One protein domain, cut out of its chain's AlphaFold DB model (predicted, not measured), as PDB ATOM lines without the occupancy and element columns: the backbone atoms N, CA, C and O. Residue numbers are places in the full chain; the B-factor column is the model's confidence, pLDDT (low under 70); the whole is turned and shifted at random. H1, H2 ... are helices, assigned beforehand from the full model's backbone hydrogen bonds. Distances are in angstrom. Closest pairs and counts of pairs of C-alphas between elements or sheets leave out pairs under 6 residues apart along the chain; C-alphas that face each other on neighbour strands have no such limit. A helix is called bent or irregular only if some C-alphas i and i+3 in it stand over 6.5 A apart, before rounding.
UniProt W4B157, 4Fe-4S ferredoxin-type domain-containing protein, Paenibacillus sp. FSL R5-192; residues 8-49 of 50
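What this domain is: This is residues 8 to 49 of the 50 residues of the protein "4Fe-4S ferredoxin-type domain-containing protein" of Paenibacillus sp. FSL R5-192 (UniProt W4B157). The chain winds round as an open ring with a gap in it: the short helices H1 and H2 lie along one part, the long link of residues 20 to 33 curves round from H2, and the longer helix H3 makes the opposite side. No helix touches another, and the gap in the ring lies between H1 and the last residues of H3. The printed part has 42 residues with three named helices, in the order H1, H2, H3 along the chain, and no named strand; the class is all helix, with 22 of the 42 residues in helices. The whole is only just loose, close to compact, with a radius of gyration of the C-alphas of 11.2 A, and its rounded outline spans 29 by 26 by 17 A.

How they stand to each other: H1, residues 8 to 11, touches no helix. A tight link of four residues joins it to H2, residues 16 to 19, yet H1 and H2 are apart, with no C-alpha of the one within 8 A of the other. A long link of 14 residues leads from H2 to H3, residues 34 to 47, and by the same measure H2 and H3 are apart. H1 and H3 are apart too. H1 and H2 are too short for any pair of O of residue i and N of residue i+4; their one pair of O i and N i+3 is within hydrogen-bond range in H1 and not in H2. In H3, 7 of 10 pairs of O i and N i+4 are within hydrogen-bond range, and 8 of 11 pairs of O i and N i+3.

Where its parts are: H1 runs from Ala 8, with its C-alpha at (115.755, 263.573, 293.767), to Ser 11, 5.9 A from first to last C-alpha. H2 runs from Asp 16, with its C-alpha at (108.092, 270.842, 298.711), to Asp 19, 6.0 A. H3 runs from Ser 34 to Phe 47, 20.9 A, and ends with C-alpha 47 at (114.041, 254.467, 287.134). H3 is irregular: C-alphas 35 and 38 are 7.3 A apart, and its line is a rough one.

The domain as a whole: The two C-alphas farthest apart are those of Pro 22 and Lys 49, at 29.8 A, while the first and last printed C-alphas, of Ala 8 and Lys 49, are 16.1 A apart. Residues 19 to 24 stand free, and so do residues 41 to 46, which belong to H3. The body without these stretches has 30 residues and spans 26 by 25 by 14 A. The printed part has no cut. The mean pLDDT of the printed part is 82.8, and one printed residue, Lys 49, is under 70.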
ATOM      1  N   ALA A   8     115.645 263.018 292.412       73.69
ATOM      2  CA  ALA A   8     115.755 263.573 293.767       73.69
ATOM      3  C   ALA A   8     114.856 262.843 294.789       73.69
ATOM      4  O   ALA A   8     115.311 262.525 295.887       73.69
ATOM      5  N   CYS A   9     113.630 262.473 294.394       81.00
ATOM      6  CA  CYS A   9     112.690 261.757 295.267       81.00
ATOM      7  C   CYS A   9     113.041 260.281 295.526       81.00
ATOM      8  O   CYS A   9     112.322 259.619 296.277       81.00
ATOM      9  N   ILE A  10     114.118 259.754 294.931       78.50
ATOM     10  CA  ILE A  10     114.629 258.405 295.226       78.50
ATOM     11  C   ILE A  10     115.421 258.412 296.534       78.50
ATOM     12  O   ILE A  10     115.274 257.508 297.354       78.50
ATOM     13  N   SER A  11     116.262 259.430 296.719       78.00
ATOM     14  CA  SER A  11     117.143 259.533 297.887       78.00
ATOM     15  C   SER A  11     116.500 260.319 299.026       78.00
ATOM     16  O   SER A  11     116.720 259.996 300.191       78.00
ATOM     17  N   GLU A  12     115.694 261.333 298.703       81.94
ATOM     18  CA  GLU A  12     115.073 262.203 299.696       81.94
ATOM     19  C   GLU A  12     113.690 262.672 299.233       81.94
ATOM     20  O   GLU A  12     113.530 263.308 298.194       81.94
ATOM     21  N   LYS A  13     112.664 262.381 300.036       83.75
ATOM     22  CA  LYS A  13     111.287 262.816 299.780       83.75
ATOM     23  C   LYS A  13     111.020 264.131 300.527       83.75
ATOM     24  O   LYS A  13     110.417 264.118 301.592       83.75
ATOM     25  N   ALA A  14     111.484 265.253 299.967       85.75
ATOM     26  CA  ALA A  14     111.363 266.587 300.582       85.75
ATOM     27  C   ALA A  14     109.930 267.157 300.587       85.75
ATOM     28  O   ALA A  14     109.605 268.001 301.409       85.75
ATOM     29  N   ALA A  15     109.072 266.692 299.673       84.62
ATOM     30  CA  ALA A  15     107.659 267.070 299.561       84.62
ATOM     31  C   ALA A  15     107.332 268.550 299.269       84.62
ATOM     32  O   ALA A  15     106.168 268.859 299.043       84.62
ATOM     33  N   ASP A  16     108.315 269.436 299.107       85.50
ATOM     34  CA  ASP A  16     108.092 270.842 298.711       85.50
ATOM     35  C   ASP A  16     107.278 271.002 297.411       85.50
ATOM     36  O   ASP A  16     106.593 271.999 297.185       85.50
ATOM     37  N   CYS A  17     107.356 270.006 296.526       86.19
ATOM     38  CA  CYS A  17     106.623 269.984 295.266       86.19
ATOM     39  C   CYS A  17     105.105 269.788 295.432       86.19
ATOM     40  O   CYS A  17     104.372 270.137 294.505       86.19
ATOM     41  N   LEU A  18     104.633 269.262 296.571       87.56
ATOM     42  CA  LEU A  18     103.205 269.079 296.848       87.56
ATOM     43  C   LEU A  18     102.499 270.438 296.950       87.56
ATOM     44  O   LEU A  18     101.520 270.674 296.244       87.56
ATOM     45  N   ASP A  19     103.054 271.349 297.753       85.94
ATOM     46  CA  ASP A  19     102.425 272.636 298.088       85.94
ATOM     47  C   ASP A  19     102.417 273.624 296.917       85.94
ATOM     48  O   ASP A  19     101.528 274.467 296.796       85.94
ATOM     49  N   VAL A  20     103.411 273.532 296.030       88.50
ATOM     50  CA  VAL A  20     103.519 274.412 294.856       88.50
ATOM     51  C   VAL A  20     102.770 273.876 293.637       88.50
ATOM     52  O   VAL A  20     102.691 274.575 292.623       88.50
ATOM     53  N   CYS A  21     102.253 272.642 293.679       86.69
ATOM     54  CA  CYS A  21     101.611 272.034 292.521       86.69
ATOM     55  C   CYS A  21     100.249 272.701 292.252       86.69
ATOM     56  O   CYS A  21      99.300 272.482 293.001       86.69
ATOM     57  N   PRO A  22     100.076 273.441 291.140       88.69
ATOM     58  CA  PRO A  22      98.854 274.217 290.892       88.69
ATOM     59  C   PRO A  22      97.618 273.354 290.593       88.69
ATOM     60  O   PRO A  22      96.514 273.873 290.465       88.69
ATOM     61  N   VAL A  23      97.818 272.052 290.387       90.38
ATOM     62  CA  VAL A  23      96.789 271.085 289.990       90.38
ATOM     63  C   VAL A  23      96.778 269.850 290.892       90.38
ATOM     64  O   VAL A  23      96.163 268.855 290.520       90.38
ATOM     65  N   GLU A  24      97.491 269.895 292.025       87.38
ATOM     66  CA  GLU A  24      97.507 268.832 293.046       87.38
ATOM     67  C   GLU A  24      97.759 267.425 292.468       87.38
ATOM     68  O   GLU A  24      97.121 266.447 292.836       87.38
ATOM     69  N   ALA A  25      98.683 267.311 291.510       86.69
ATOM     70  CA  ALA A  25      98.929 266.061 290.784       86.69
ATOM     71  C   ALA A  25      99.936 265.116 291.469       86.69
ATOM     72  O   ALA A  25     100.275 264.074 290.905       86.69
ATOM     73  N   ILE A  26     100.455 265.490 292.638       87.12
ATOM     74  CA  ILE A  26     101.498 264.764 293.365       87.12
ATOM     75  C   ILE A  26     100.883 264.222 294.652       87.12
ATOM     76  O   ILE A  26     100.294 264.976 295.418       87.12
ATOM     77  N   TYR A  27     101.051 262.922 294.883       85.94
ATOM     78  CA  TYR A  27     100.501 262.217 296.036       85.94
ATOM     79  C   TYR A  27     101.582 261.361 296.683       85.94
ATOM     80  O   TYR A  27     102.468 260.846 295.991       85.94
ATOM     81  N   TYR A  28     101.473 261.158 297.994       85.56
ATOM     82  CA  TYR A  28     102.185 260.069 298.652       85.56
ATOM     83  C   TYR A  28     101.606 258.721 298.223       85.56
ATOM     84  O   TYR A  28     100.450 258.624 297.820       85.56
ATOM     85  N   GLU A  29     102.416 257.667 298.313       82.19
ATOM     86  CA  GLU A  29     102.005 256.308 297.935       82.19
ATOM     87  C   GLU A  29     100.770 255.836 298.715       82.19
ATOM     88  O   GLU A  29      99.928 255.135 298.160       82.19
ATOM     89  N   GLU A  30     100.644 256.256 299.977       85.56
ATOM     90  CA  GLU A  30      99.509 255.937 300.850       85.56
ATOM     91  C   GLU A  30      98.214 256.666 300.467       85.56
ATOM     92  O   GLU A  30      97.130 256.097 300.590       85.56
ATOM     93  N   ASP A  31      98.333 257.881 299.934       88.69
ATOM     94  CA  ASP A  31      97.200 258.720 299.538       88.69
ATOM     95  C   ASP A  31      96.822 258.542 298.065       88.69
ATOM     96  O   ASP A  31      95.819 259.094 297.605       88.69
ATOM     97  N   LEU A  32      97.620 257.789 297.298       86.25
ATOM     98  CA  LEU A  32      97.441 257.668 295.862       86.25
ATOM     99  C   LEU A  32      96.145 256.903 295.536       86.25
ATOM    100  O   LEU A  32      96.024 255.709 295.832       86.25
ATOM    101  N   PRO A  33      95.197 257.527 294.813       88.25
ATOM    102  CA  PRO A  33      94.006 256.831 294.355       88.25
ATOM    103  C   PRO A  33      94.363 255.633 293.466       88.25
ATOM    104  O   PRO A  33      95.149 255.746 292.523       88.25
ATOM    105  N   SER A  34      93.710 254.491 293.697       86.62
ATOM    106  CA  SER A  34      93.990 253.225 292.997       86.62
ATOM    107  C   SER A  34      93.914 253.324 291.462       86.62
ATOM    108  O   SER A  34      94.646 252.644 290.743       86.62
ATOM    109  N   GLN A  35      93.098 254.237 290.934       86.25
ATOM    110  CA  GLN A  35      92.991 254.544 289.501       86.25
ATOM    111  C   GLN A  35      94.285 255.090 288.859       86.25
ATOM    112  O   GLN A  35      94.430 255.072 287.630       86.25
ATOM    113  N   TYR A  36      95.228 255.571 289.669       86.06
ATOM    114  CA  TYR A  36      96.493 256.158 289.234       86.06
ATOM    115  C   TYR A  36      97.704 255.239 289.435       86.06
ATOM    116  O   TYR A  36      98.797 255.600 289.003       86.06
ATOM    117  N   LEU A  37      97.517 254.014 289.945       83.94
ATOM    118  CA  LEU A  37      98.586 253.011 290.104       83.94
ATOM    119  C   LEU A  37      99.366 252.738 288.807       83.94
ATOM    120  O   LEU A  37     100.567 252.485 288.829       83.94
ATOM    121  N   LYS A  38      98.714 252.879 287.647       84.19
ATOM    122  CA  LYS A  38      99.367 252.772 286.332       84.19
ATOM    123  C   LYS A  38     100.534 253.752 286.139       84.19
ATOM    124  O   LYS A  38     101.411 253.483 285.323       84.19
ATOM    125  N   TYR A  39     100.515 254.900 286.816       82.19
ATOM    126  CA  TYR A  39     101.573 255.906 286.729       82.19
ATOM    127  C   TYR A  39     102.747 255.580 287.653       82.19
ATOM    128  O   TYR A  39     103.876 255.881 287.281       82.19
ATOM    129  N   VAL A  40     102.500 254.896 288.774       81.19
ATOM    130  CA  VAL A  40     103.559 254.366 289.649       81.19
ATOM    131  C   VAL A  40     104.391 253.348 288.888       81.19
ATOM    132  O   VAL A  40     105.594 253.526 288.770       81.19
ATOM    133  N   ASN A  41     103.748 252.362 288.255       80.00
ATOM    134  CA  ASN A  41     104.460 251.336 287.486       80.00
ATOM    135  C   ASN A  41     105.334 251.945 286.380       80.00
ATOM    136  O   ASN A  41     106.474 251.538 286.192       80.00
ATOM    137  N   LYS A  42     104.829 252.975 285.689       80.31
ATOM    138  CA  LYS A  42     105.612 253.701 284.678       80.31
ATOM    139  C   LYS A  42     106.795 254.459 285.271       80.31
ATOM    140  O   LYS A  42     107.837 254.518 284.628       80.31
ATOM    141  N   ALA A  43     106.626 255.070 286.443       77.69
ATOM    142  CA  ALA A  43     107.715 255.754 287.128       77.69
ATOM    143  C   ALA A  43     108.793 254.746 287.548       77.69
ATOM    144  O   ALA A  43     109.960 254.950 287.235       77.69
ATOM    145  N   THR A  44     108.407 253.617 288.146       77.00
ATOM    146  CA  THR A  44     109.334 252.543 288.526       77.00
ATOM    147  C   THR A  44     110.095 251.992 287.318       77.00
ATOM    148  O   THR A  44     111.319 251.922 287.355       77.00
ATOM    149  N   GLU A  45     109.412 251.704 286.204       80.06
ATOM    150  CA  GLU A  45     110.055 251.239 284.962       80.06
ATOM    151  C   GLU A  45     111.044 252.252 284.364       80.06
ATOM    152  O   GLU A  45     112.004 251.858 283.697       80.06
ATOM    153  N   PHE A  46     110.794 253.552 284.545       77.44
ATOM    154  CA  PHE A  46     111.698 254.603 284.088       77.44
ATOM    155  C   PHE A  46     112.992 254.612 284.911       77.44
ATOM    156  O   PHE A  46     114.069 254.713 284.332       77.44
ATOM    157  N   PHE A  47     112.887 254.448 286.232       71.81
ATOM    158  CA  PHE A  47     114.041 254.467 287.134       71.81
ATOM    159  C   PHE A  47     114.822 253.142 287.172       71.81
ATOM    160  O   PHE A  47     116.036 253.173 287.314       71.81
ATOM    161  N   GLU A  48     114.183 251.982 286.982       70.62
ATOM    162  CA  GLU A  48     114.880 250.678 286.913       70.62
ATOM    163  C   GLU A  48     115.767 250.519 285.665       70.62
ATOM    164  O   GLU A  48     116.632 249.643 285.621       70.62
ATOM    165  N   LYS A  49     115.538 251.330 284.628       63.06
ATOM    166  CA  LYS A  49     116.308 251.304 283.373       63.06
ATOM    167  C   LYS A  49     117.399 252.376 283.293       63.06
ATOM    168  O   LYS A  49     118.032 252.469 282.237       63.06
TER     169      LYS A  49